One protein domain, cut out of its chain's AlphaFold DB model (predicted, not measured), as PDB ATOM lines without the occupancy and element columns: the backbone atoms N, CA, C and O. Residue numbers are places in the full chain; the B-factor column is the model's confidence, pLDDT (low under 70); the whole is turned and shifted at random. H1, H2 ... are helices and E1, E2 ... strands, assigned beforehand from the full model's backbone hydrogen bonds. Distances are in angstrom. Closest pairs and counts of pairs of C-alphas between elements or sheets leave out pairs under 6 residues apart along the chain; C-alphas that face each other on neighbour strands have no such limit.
ATOM      1  N   ALA A 131      23.289 -14.612  82.401       92.00
ATOM      2  CA  ALA A 131      23.928 -13.457  83.024       92.00
ATOM      3  C   ALA A 131      25.247 -13.853  83.702       92.00
ATOM      4  O   ALA A 131      26.239 -13.135  83.564       92.00
ATOM      5  N   ASP A 132      25.288 -15.016  84.358       93.50
ATOM      6  CA  ASP A 132      26.520 -15.552  84.941       93.50
ATOM      7  C   ASP A 132      27.528 -15.957  83.868       93.50
ATOM      8  O   ASP A 132      28.694 -15.588  83.969       93.50
ATOM      9  N   ILE A 133      27.086 -16.614  82.791       93.38
ATOM     10  CA  ILE A 133      27.929 -16.927  81.623       93.38
ATOM     11  C   ILE A 133      28.609 -15.657  81.094       93.38
ATOM     12  O   ILE A 133      29.823 -15.639  80.874       93.38
ATOM     13  N   ALA A 134      27.840 -14.578  80.908       94.31
ATOM     14  CA  ALA A 134      28.365 -13.308  80.415       94.31
ATOM     15  C   ALA A 134      29.336 -12.653  81.410       94.31
ATOM     16  O   ALA A 134      30.385 -12.145  81.004       94.31
ATOM     17  N   ARG A 135      29.006 -12.676  82.708       95.19
ATOM     18  CA  ARG A 135      29.855 -12.149  83.783       95.19
ATOM     19  C   ARG A 135      31.194 -12.885  83.843       95.19
ATOM     20  O   ARG A 135      32.230 -12.234  83.754       95.19
ATOM     21  N   ILE A 136      31.170 -14.213  83.903       95.06
ATOM     22  CA  ILE A 136      32.363 -15.065  84.012       95.06
ATOM     23  C   ILE A 136      33.241 -14.925  82.768       95.06
ATOM     24  O   ILE A 136      34.446 -14.726  82.876       95.06
ATOM     25  N   THR A 137      32.651 -14.931  81.568       95.62
ATOM     26  CA  THR A 137      33.422 -14.737  80.324       95.62
ATOM     27  C   THR A 137      34.140 -13.384  80.318       95.62
ATOM     28  O   THR A 137      35.277 -13.266  79.860       95.62
ATOM     29  N   LYS A 138      33.493 -12.342  80.855       95.50
ATOM     30  CA  LYS A 138      34.091 -11.013  80.996       95.50
ATOM     31  C   LYS A 138      35.212 -10.991  82.040       95.50
ATOM     32  O   LYS A 138      36.218 -10.324  81.808       95.50
ATOM     33  N   GLU A 139      35.049 -11.690  83.161       94.56
ATOM     34  CA  GLU A 139      36.084 -11.852  84.192       94.56
ATOM     35  C   GLU A 139      37.315 -12.563  83.612       94.56
ATOM     36  O   GLU A 139      38.414 -12.015  83.671       94.56
ATOM     37  N   MET A 140      37.122 -13.674  82.896       95.75
ATOM     38  CA  MET A 140      38.189 -14.380  82.178       95.75
ATOM     39  C   MET A 140      38.901 -13.487  81.149       95.75
ATOM     40  O   MET A 140      40.130 -13.425  81.120       95.75
ATOM     41  N   GLN A 141      38.155 -12.743  80.322       96.31
ATOM     42  CA  GLN A 141      38.742 -11.806  79.353       96.31
ATOM     43  C   GLN A 141      39.585 -10.725  80.038       96.31
ATOM     44  O   GLN A 141      40.637 -10.321  79.526       96.31
ATOM     45  N   LYS A 142      39.105 -10.219  81.175       95.44
ATOM     46  CA  LYS A 142      39.812  -9.215  81.965       95.44
ATOM     47  C   LYS A 142      41.111  -9.799  82.521       95.44
ATOM     48  O   LYS A 142      42.157  -9.196  82.302       95.44
ATOM     49  N   ALA A 143      41.055 -10.977  83.138       94.44
ATOM     50  CA  ALA A 143      42.221 -11.662  83.689       94.44
ATOM     51  C   ALA A 143      43.294 -11.919  82.611       94.44
ATOM     52  O   ALA A 143      44.468 -11.611  82.812       94.44
ATOM     53  N   LEU A 144      42.894 -12.372  81.415       95.00
ATOM     54  CA  LEU A 144      43.801 -12.514  80.266       95.00
ATOM     55  C   LEU A 144      44.496 -11.200  79.895       95.00
ATOM     56  O   LEU A 144      45.705 -11.172  79.658       95.00
ATOM     57  N   SER A 145      43.740 -10.104  79.872       94.75
ATOM     58  CA  SER A 145      44.271  -8.785  79.521       94.75
ATOM     59  C   SER A 145      45.302  -8.296  80.541       94.75
ATOM     60  O   SER A 145      46.302  -7.692  80.158       94.75
ATOM     61  N   GLU A 146      45.092  -8.585  81.828       94.06
ATOM     62  CA  GLU A 146      46.007  -8.218  82.919       94.06
ATOM     63  C   GLU A 146      47.349  -8.959  82.834       94.06
ATOM     64  O   GLU A 146      48.384  -8.388  83.175       94.06
ATOM     65  N   VAL A 147      47.361 -10.181  82.289       93.50
ATOM     66  CA  VAL A 147      48.592 -10.948  82.023       93.50
ATOM     67  C   VAL A 147      49.176 -10.708  80.621       93.50
ATOM     68  O   VAL A 147      50.105 -11.398  80.201       93.50
ATOM     69  N   GLY A 148      48.661  -9.717  79.884       94.88
ATOM     70  CA  GLY A 148      49.188  -9.294  78.581       94.88
ATOM     71  C   GLY A 148      48.660 -10.073  77.371       94.88
ATOM     72  O   GLY A 148      49.160  -9.880  76.260       94.88
ATOM     73  N   ILE A 149      47.644 -10.922  77.544       93.62
ATOM     74  CA  ILE A 149      46.952 -11.618  76.452       93.62
ATOM     75  C   ILE A 149      45.798 -10.729  75.977       93.62
ATOM     76  O   ILE A 149      44.744 -10.653  76.601       93.62
ATOM     77  N   SER A 150      46.003 -10.030  74.860       93.06
ATOM     78  CA  SER A 150      45.047  -9.048  74.323       93.06
ATOM     79  C   SER A 150      44.028  -9.625  73.338       93.06
ATOM     80  O   SER A 150      43.134  -8.910  72.883       93.06
ATOM     81  N   GLN A 151      44.161 -10.899  72.964       94.88
ATOM     82  CA  GLN A 151      43.222 -11.546  72.054       94.88
ATOM     83  C   GLN A 151      41.838 -11.689  72.714       94.88
ATOM     84  O   GLN A 151      41.755 -11.982  73.910       94.88
ATOM     85  N   PRO A 152      40.745 -11.506  71.952       95.62
ATOM     86  CA  PRO A 152      39.402 -11.663  72.487       95.62
ATOM     87  C   PRO A 152      39.064 -13.139  72.717       95.62
ATOM     88  O   PRO A 152      39.380 -13.990  71.881       95.62
ATOM     89  N   LEU A 153      38.365 -13.419  73.810       95.81
ATOM     90  CA  LEU A 153      37.625 -14.643  74.048       95.81
ATOM     91  C   LEU A 153      36.289 -14.578  73.316       95.81
ATOM     92  O   LEU A 153      35.565 -13.582  73.356       95.81
ATOM     93  N   SER A 154      35.953 -15.670  72.653       94.69
ATOM     94  CA  SER A 154      34.672 -15.870  71.986       94.69
ATOM     95  C   SER A 154      34.310 -17.352  72.011       94.69
ATOM     96  O   SER A 154      35.106 -18.176  72.453       94.69
ATOM     97  N   GLY A 155      33.087 -17.704  71.610       92.94
ATOM     98  CA  GLY A 155      32.690 -19.113  71.486       92.94
ATOM     99  C   GLY A 155      32.794 -19.939  72.776       92.94
ATOM    100  O   GLY A 155      32.918 -21.160  72.700       92.94
ATOM    101  N   CYS A 156      32.769 -19.298  73.951       94.62
ATOM    102  CA  CYS A 156      32.919 -19.995  75.222       94.62
ATOM    103  C   CYS A 156      31.790 -21.014  75.444       94.62
ATOM    104  O   CYS A 156      30.609 -20.731  75.238       94.62
ATOM    105  N   SER A 157      32.170 -22.216  75.866       93.19
ATOM    106  CA  SER A 157      31.301 -23.371  76.083       93.19
ATOM    107  C   SER A 157      31.762 -24.160  77.306       93.19
ATOM    108  O   SER A 157      32.899 -23.995  77.749       93.19
ATOM    109  N   HIS A 158      30.887 -25.028  77.830       94.88
ATOM    110  CA  HIS A 158      31.165 -25.863  79.004       94.88
ATOM    111  C   HIS A 158      31.634 -25.042  80.210       94.88
ATOM    112  O   HIS A 158      32.424 -25.524  81.012       94.88
ATOM    113  N   ILE A 159      31.171 -23.790  80.328       96.25
ATOM    114  CA  ILE A 159      31.528 -22.959  81.474       96.25
ATOM    115  C   ILE A 159      31.027 -23.678  82.720       96.25
ATOM    116  O   ILE A 159      29.846 -24.015  82.791       96.25
ATOM    117  N   LEU A 160      31.912 -23.934  83.671       96.75
ATOM    118  CA  LEU A 160      31.599 -24.629  84.910       96.75
ATOM    119  C   LEU A 160      32.113 -23.852  86.112       96.75
ATOM    120  O   LEU A 160      33.027 -23.040  85.991       96.75
ATOM    121  N   SER A 161      31.515 -24.121  87.264       95.88
ATOM    122  CA  SER A 161      31.969 -23.663  88.572       95.88
ATOM    123  C   SER A 161      32.284 -24.877  89.440       95.88
ATOM    124  O   SER A 161      31.540 -25.866  89.418       95.88
ATOM    125  N   LEU A 162      33.393 -24.826  90.179       94.81
ATOM    126  CA  LEU A 162      33.737 -25.882  91.126       94.81
ATOM    127  C   LEU A 162      32.794 -25.863  92.332       94.81
ATOM    128  O   LEU A 162      32.433 -24.808  92.850       94.81
ATOM    129  N   THR A 163      32.435 -27.044  92.828       91.12
ATOM    130  CA  THR A 163      31.608 -27.177  94.040       91.12
ATOM    131  C   THR A 163      32.400 -26.912  95.317       91.12
ATOM    132  O   THR A 163      31.825 -26.458  96.303       91.12
ATOM    133  N   SER A 164      33.710 -27.171  95.302       84.62
ATOM    134  CA  SER A 164      34.617 -26.877  96.415       84.62
ATOM    135  C   SER A 164      34.817 -25.375  96.616       84.62
ATOM    136  O   SER A 164      34.903 -24.924  97.754       84.62
ATOM    137  N   HIS A 165      34.841 -24.603  95.524       81.31
ATOM    138  CA  HIS A 165      35.053 -23.158  95.539       81.31
ATOM    139  C   HIS A 165      34.234 -22.496  94.431       81.31
ATOM    140  O   HIS A 165      34.645 -22.457  93.271       81.31
ATOM    141  N   SER A 166      33.090 -21.915  94.797       76.94
ATOM    142  CA  SER A 166      32.156 -21.302  93.842       76.94
ATOM    143  C   SER A 166      32.711 -20.062  93.122       76.94
ATOM    144  O   SER A 166      32.055 -19.529  92.232       76.94
ATOM    145  N   SER A 167      33.893 -19.568  93.513       87.62
ATOM    146  CA  SER A 167      34.620 -18.475  92.848       87.62
ATOM    147  C   SER A 167      35.574 -18.944  91.746       87.62
ATOM    148  O   SER A 167      36.161 -18.088  91.084       87.62
ATOM    149  N   SER A 168      35.745 -20.262  91.573       94.62
ATOM    150  CA  SER A 168      36.614 -20.866  90.563       94.62
ATOM    151  C   SER A 168      35.804 -21.381  89.382       94.62
ATOM    152  O   SER A 168      34.876 -22.187  89.543       94.62
ATOM    153  N   TYR A 169      36.171 -20.917  88.192       96.31
ATOM    154  CA  TYR A 169      35.478 -21.205  86.950       96.31
ATOM    155  C   TYR A 169      36.418 -21.812  85.914       96.31
ATOM    156  O   TYR A 169      37.576 -21.421  85.789       96.31
ATOM    157  N   GLY A 170      35.897 -22.754  85.136       97.19
ATOM    158  CA  GLY A 170      36.551 -23.319  83.957       97.19
ATOM    159  C   GLY A 170      35.709 -23.083  82.715       97.19
ATOM    160  O   GLY A 170      34.485 -23.057  82.812       97.19
ATOM    161  N   ALA A 171      36.332 -22.934  81.550       97.81
ATOM    162  CA  ALA A 171      35.641 -22.878  80.266       97.81
ATOM    163  C   ALA A 171      36.523 -23.379  79.115       97.81
ATOM    164  O   ALA A 171      37.750 -23.276  79.155       97.81
ATOM    165  N   PHE A 172      35.884 -23.832  78.034       97.31
ATOM    166  CA  PHE A 172      36.529 -23.930  76.724       97.31
ATOM    167  C   PHE A 172      36.117 -22.738  75.873       97.31
ATOM    168  O   PHE A 172      34.925 -22.554  75.630       97.31
ATOM    169  N   CYS A 173      37.074 -21.968  75.372       97.12
ATOM    170  CA  CYS A 173      36.812 -20.768  74.579       97.12
ATOM    171  C   CYS A 173      37.685 -20.721  73.324       97.12
ATOM    172  O   CYS A 173      38.747 -21.336  73.267       97.12
ATOM    173  N   ASP A 174      37.264 -19.945  72.332       95.94
ATOM    174  CA  ASP A 174      38.116 -19.519  71.227       95.94
ATOM    175  C   ASP A 174      38.875 -18.250  71.634       95.94
ATOM    176  O   ASP A 174      38.270 -17.277  72.085       95.94
ATOM    177  N   LEU A 175      40.193 -18.240  71.439       95.62
ATOM    178  CA  LEU A 175      41.060 -17.091  71.676       95.62
ATOM    179  C   LEU A 175      41.556 -16.512  70.344       95.62
ATOM    180  O   LEU A 175      42.341 -17.132  69.617       95.62
ATOM    181  N   GLY A 176      41.112 -15.293  70.033       92.38
ATOM    182  CA  GLY A 176      41.390 -14.618  68.769       92.38
ATOM    183  C   GLY A 176      40.851 -15.391  67.562       92.38
ATOM    184  O   GLY A 176      39.795 -16.013  67.610       92.38
ATOM    185  N   ASN A 177      41.591 -15.362  66.455       81.81
ATOM    186  CA  ASN A 177      41.173 -16.014  65.218       81.81
ATOM    187  C   ASN A 177      41.550 -17.506  65.218       81.81
ATOM    188  O   ASN A 177      42.438 -17.872  64.459       81.81
ATOM    189  N   GLN A 178      40.848 -18.359  65.979       66.25
ATOM    190  CA  GLN A 178      40.770 -19.837  65.804       66.25
ATOM    191  C   GLN A 178      41.529 -20.753  66.787       66.25
ATOM    192  O   GLN A 178      41.605 -21.957  66.531       66.25
ATOM    193  N   LYS A 179      42.081 -20.279  67.911       87.06
ATOM    194  CA  LYS A 179      42.660 -21.211  68.898       87.06
ATOM    195  C   LYS A 179      41.652 -21.551  69.984       87.06
ATOM    196  O   LYS A 179      41.391 -20.710  70.835       87.06
ATOM    197  N   LYS A 180      41.148 -22.787  69.982       95.06
ATOM    198  CA  LYS A 180      40.466 -23.328  71.160       95.06
ATOM    199  C   LYS A 180      41.451 -23.424  72.315       95.06
ATOM    200  O   LYS A 180      42.552 -23.946  72.144       95.06
ATOM    201  N   VAL A 181      41.035 -22.934  73.470       96.88
ATOM    202  CA  VAL A 181      41.779 -22.983  74.722       96.88
ATOM    203  C   VAL A 181      40.885 -23.520  75.828       96.88
ATOM    204  O   VAL A 181      39.676 -23.289  75.837       96.88
ATOM    205  N   GLU A 182      41.504 -24.227  76.755       97.50
ATOM    206  CA  GLU A 182      40.955 -24.549  78.064       97.50
ATOM    207  C   GLU A 182      41.465 -23.476  79.030       97.50
ATOM    208  O   GLU A 182      42.669 -23.238  79.120       97.50
ATOM    209  N   ILE A 183      40.562 -22.754  79.684       97.62
ATOM    210  CA  ILE A 183      40.891 -21.628  80.559       97.62
ATOM    211  C   ILE A 183      40.204 -21.807  81.904       97.62
ATOM    212  O   ILE A 183      39.054 -22.237  81.966       97.62
ATOM    213  N   CYS A 184      40.905 -21.461  82.978       97.44
ATOM    214  CA  CYS A 184      40.300 -21.304  84.287       97.44
ATOM    215  C   CYS A 184      40.687 -19.966  84.890       97.44
ATOM    216  O   CYS A 184      41.786 -19.460  84.654       97.44
ATOM    217  N   GLU A 185      39.763 -19.409  85.654       94.81
ATOM    218  CA  GLU A 185      39.943 -18.178  86.404       94.81
ATOM    219  C   GLU A 185      39.330 -18.365  87.787       94.81
ATOM    220  O   GLU A 185      38.292 -19.010  87.949       94.81
ATOM    221  N   GLU A 186      40.017 -17.839  88.791       91.25
ATOM    222  CA  GLU A 186      39.538 -17.816  90.157       91.25
ATOM    223  C   GLU A 186      39.612 -16.384  90.689       91.25
ATOM    224  O   GLU A 186      40.682 -15.780  90.809       91.25
ATOM    225  N   SER A 187      38.431 -15.851  90.989       79.81
ATOM    226  CA  SER A 187      38.237 -14.416  91.207       79.81
ATOM    227  C   SER A 187      38.775 -13.885  92.539       79.81
ATOM    228  O   SER A 187      39.020 -12.681  92.648       79.81
ATOM    229  N   MET A 188      38.970 -14.729  93.561       74.94
ATOM    230  CA  MET A 188      39.378 -14.278  94.899       74.94
ATOM    231  C   MET A 188      40.898 -14.186  95.068       74.94
ATOM    232  O   MET A 188      41.385 -13.247  95.699       74.94
ATOM    233  N   PHE A 189      41.653 -15.126  94.505       74.44
ATOM    234  CA  PHE A 189      43.113 -15.199  94.595       74.44
ATOM    235  C   PHE A 189      43.813 -14.830  93.284       74.44
ATOM    236  O   PHE A 189      45.037 -14.694  93.271       74.44
ATOM    237  N   GLY A 190      43.059 -14.622  92.201       80.62
ATOM    238  CA  GLY A 190      43.596 -14.187  90.913       80.62
ATOM    239  C   GLY A 190      44.372 -15.284  90.191       80.62
ATOM    240  O   GLY A 190      45.273 -14.983  89.406       80.62
ATOM    241  N   ASN A 191      44.058 -16.556  90.465       89.69
ATOM    242  CA  ASN A 191      44.633 -17.647  89.687       89.69
ATOM    243  C   ASN A 191      44.025 -17.624  88.284       89.69
ATOM    244  O   ASN A 191      42.808 -17.598  88.117       89.69
ATOM    245  N   LEU A 192      44.891 -17.648  87.278       95.38
ATOM    246  CA  LEU A 192      44.522 -17.725  85.874       95.38
ATOM    247  C   LEU A 192      45.431 -18.747  85.208       95.38
ATOM    248  O   LEU A 192      46.658 -18.627  85.268       95.38
ATOM    249  N   ALA A 193      44.835 -19.712  84.520       96.62
ATOM    250  CA  ALA A 193      45.578 -20.653  83.700       96.62
ATOM    251  C   ALA A 193      44.916 -20.824  82.339       96.62
ATOM    252  O   ALA A 193      43.693 -20.824  82.216       96.62
ATOM    253  N   VAL A 194      45.750 -20.990  81.313       96.31
ATOM    254  CA  VAL A 194      45.315 -21.221  79.935       96.31
ATOM    255  C   VAL A 194      46.116 -22.377  79.363       96.31
ATOM    256  O   VAL A 194      47.345 -22.315  79.278       96.31
ATOM    257  N   ASN A 195      45.417 -23.418  78.941       96.19
ATOM    258  CA  ASN A 195      45.968 -24.549  78.233       96.19
ATOM    259  C   ASN A 195      45.588 -24.472  76.745       96.19
ATOM    260  O   ASN A 195      44.426 -24.333  76.366       96.19
ATOM    261  N   PHE A 196      46.602 -24.541  75.883       93.75
ATOM    262  CA  PHE A 196      46.465 -24.357  74.437       93.75
ATOM    263  C   PHE A 196      46.425 -25.674  73.654       93.75
ATOM    264  O   PHE A 196      46.186 -25.646  72.446       93.75
ATOM    265  N   TYR A 197      46.729 -26.812  74.281       91.88
ATOM    266  CA  TYR A 197      46.881 -28.084  73.575       91.88
ATOM    267  C   TYR A 197      46.661 -29.292  74.486       91.88
ATOM    268  O   TYR A 197      46.824 -29.229  75.696       91.88
ATOM    269  N   GLY A 198      46.333 -30.433  73.877       90.94
ATOM    270  CA  GLY A 198      46.312 -31.719  74.578       90.94
ATOM    271  C   GLY A 198      45.199 -31.883  75.616       90.94
ATOM    272  O   GLY A 198      45.328 -32.750  76.472       90.94
ATOM    273  N   PHE A 199      44.132 -31.082  75.544       92.75
ATOM    274  CA  PHE A 199      42.956 -31.218  76.403       92.75
ATOM    275  C   PHE A 199      41.801 -31.921  75.685       92.75
ATOM    276  O   PHE A 199      41.624 -31.805  74.468       92.75
ATOM    277  N   GLU A 200      41.009 -32.654  76.460       93.06
ATOM    278  CA  GLU A 200      39.744 -33.234  76.024       93.06
ATOM    279  C   GLU A 200      38.618 -32.228  76.276       93.06
ATOM    280  O   GLU A 200      38.567 -31.589  77.324       93.06
ATOM    281  N   VAL A 201      37.690 -32.093  75.327       92.88
ATOM    282  CA  VAL A 201      36.502 -31.249  75.509       92.88
ATOM    283  C   VAL A 201      35.426 -32.070  76.216       92.88
ATOM    284  O   VAL A 201      34.560 -32.652  75.566       92.88
ATOM    285  N   SER A 202      35.528 -32.148  77.540       94.69
ATOM    286  CA  SER A 202      34.513 -32.751  78.405       94.69
ATOM    287  C   SER A 202      34.466 -32.067  79.768       94.69
ATOM    288  O   SER A 202      35.471 -31.529  80.244       94.69
ATOM    289  N   GLY A 203      33.312 -32.111  80.433       95.44
ATOM    290  CA  GLY A 203      33.132 -31.512  81.757       95.44
ATOM    291  C   GLY A 203      34.057 -32.107  82.808       95.44
ATOM    292  O   GLY A 203      34.581 -31.384  83.652       95.44
ATOM    293  N   ARG A 204      34.325 -33.417  82.739       94.81
ATOM    294  CA  ARG A 204      35.257 -34.092  83.660       94.81
ATOM    295  C   ARG A 204      36.701 -33.632  83.464       94.81
ATOM    296  O   ARG A 204      37.369 -33.372  84.461       94.81
ATOM    297  N   SER A 205      37.163 -33.514  82.214       95.31
ATOM    298  CA  SER A 205      38.503 -32.991  81.913       95.31
ATOM    299  C   SER A 205      38.646 -31.557  82.412       95.31
ATOM    300  O   SER A 205      39.571 -31.259  83.165       95.31
ATOM    301  N   LEU A 206      37.676 -30.702  82.077       97.06
ATOM    302  CA  LEU A 206      37.692 -29.298  82.470       97.06
ATOM    303  C   LEU A 206      37.646 -29.129  83.992       97.06
ATOM    304  O   LEU A 206      38.377 -28.318  84.545       97.06
ATOM    305  N   THR A 207      36.841 -29.940  84.686       96.44
ATOM    306  CA  THR A 207      36.784 -29.937  86.156       96.44
ATOM    307  C   THR A 207      38.146 -30.272  86.753       96.44
ATOM    308  O   THR A 207      38.608 -29.562  87.642       96.44
ATOM    309  N   ALA A 208      38.815 -31.315  86.252       95.19
ATOM    310  CA  ALA A 208      40.135 -31.709  86.737       95.19
ATOM    311  C   ALA A 208      41.192 -30.622  86.480       95.19
ATOM    312  O   ALA A 208      41.999 -30.327  87.361       95.19
ATOM    313  N   PHE A 209      41.165 -29.994  85.301       96.38
ATOM    314  CA  PHE A 209      42.033 -28.863  84.983       96.38
ATOM    315  C   PHE A 209      41.793 -27.682  85.932       96.38
ATOM    316  O   PHE A 209      42.738 -27.197  86.553       96.38
ATOM    317  N   THR A 210      40.539 -27.258  86.102       96.19
ATOM    318  CA  THR A 210      40.180 -26.139  86.980       96.19
ATOM    319  C   THR A 210      40.549 -26.432  88.433       96.19
ATOM    320  O   THR A 210      41.125 -25.573  89.087       96.19
ATOM    321  N   GLN A 211      40.320 -27.651  88.931       94.19
ATOM    322  CA  GLN A 211      40.737 -28.059  90.280       94.19
ATOM    323  C   GLN A 211      42.255 -28.011  90.473       94.19
ATOM    324  O   GLN A 211      42.719 -27.673  91.555       94.19
ATOM    325  N   ALA A 212      43.039 -28.357  89.452       93.94
ATOM    326  CA  ALA A 212      44.493 -28.381  89.559       93.94
ATOM    327  C   ALA A 212      45.123 -26.989  89.408       93.94
ATOM    328  O   ALA A 212      46.062 -26.653  90.128       93.94
ATOM    329  N   ALA A 213      44.636 -26.196  88.454       95.25
ATOM    330  CA  ALA A 213      45.257 -24.935  88.055       95.25
ATOM    331  C   ALA A 213      44.622 -23.704  88.721       95.25
ATOM    332  O   ALA A 213      45.290 -22.688  88.898       95.25
ATOM    333  N   CYS A 214      43.358 -23.815  89.123       94.94
ATOM    334  CA  CYS A 214      42.594 -22.781  89.809       94.94
ATOM    335  C   CYS A 214      41.857 -23.381  91.029       94.94
ATOM    336  O   CYS A 214      40.631 -23.282  91.107       94.94
ATOM    337  N   PRO A 215      42.560 -24.030  91.982       85.75
ATOM    338  CA  PRO A 215      41.938 -24.851  93.027       85.75
ATOM    339  C   PRO A 215      40.940 -24.115  93.927       85.75
ATOM    340  O   PRO A 215      40.122 -24.786  94.551       85.75
TER     341      PRO A 215
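AT A GLANCE: This is residues 131 to 215 of the 217 residues of the protein "LprI domain-containing protein" of Rhizobium sp. AC27/96 (UniProt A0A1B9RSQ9). What is the main picture? A twisted sheet of four strands, E1 to E4, makes the middle layer, with helix H1 packed over one face and helix H2 crossing the other. What makes it up? The printed part has 85 residues, with named elements in the order H1, E1, E2, E3, E4, H2 and the class mixed, helices and strands; the sheet's order is E1, E2, E3, E4, all antiparallel. How large and how dense is it? It is compact and rounded, with a radius of gyration of the C-alphas of 11.4 A and spans of 33 by 26 by 23 A.

IN THESE COORDINATES: Where does the first element run? H1 is residues 131 to 146, 22.7 A from first to last C-alpha, and C-alpha 131 stands at (23.928, -13.457, 83.024). Where are the strands? E1 is residues 153 to 162, 20.8 A, and bends by 84 degrees at residue 156; E2 is residues 168 to 175, 19.8 A, and bends by 65 degrees at residue 172. E3 is residues 179 to 186, 21.8 A, and E4 is residues 191 to 195, 13.4 A. Where is the last element? H2 is residues 203 to 213, 15.2 A, with C-alpha 213 at (45.257, -24.935, 88.055).

HOW THE PARTS SIT: How are the strands joined? E1 to E4 form a meander, each strand the antiparallel neighbour of the one before, and each step is a hairpin. Within hydrogen-bond range are N 157 and O 172 of E1 and E2, 2.8 A, N 171 and O 183 of E2 and E3, 2.8 A, and N 195 and O 182 of E4 and E3, 2.8 A. Where are the helices? The domain has three layers, a sheet with helices on both faces: H1 is on one face, its C-alpha of Met 140 and that of Glu 185 in E3 being the closest of the two elements at 5.9 A. H2 is on the opposite face at a height over the sheet of 7.7 A, over E2 and E3 and, at 69 degrees to E2 on the local plane, across the strands; E1 is only just not under it, with 2 of its C-alphas. Which C-alphas come closest there, and how are the helix backbones? Those of Gly 170 and Thr 210, the closest of E2 and H2, are 5.5 A apart, while H1 and H2 are apart. In H1 and H2 every O i to N i+4 pair is within hydrogen-bond range.

THE WHOLE: What are the extremes? The two C-alphas farthest apart, those of Ser 164 and Asn 177, are 33.7 A apart. Are there cuts or long links? The printed part has no cut and no long link; the links E1 to E2, E2 to E3 and E3 to E4 are tight, and H1 to E1 and E4 to H2 are short. Where is confidence low? The mean pLDDT of the printed part is 92.8, and one printed residue, Gln 178, is under 70.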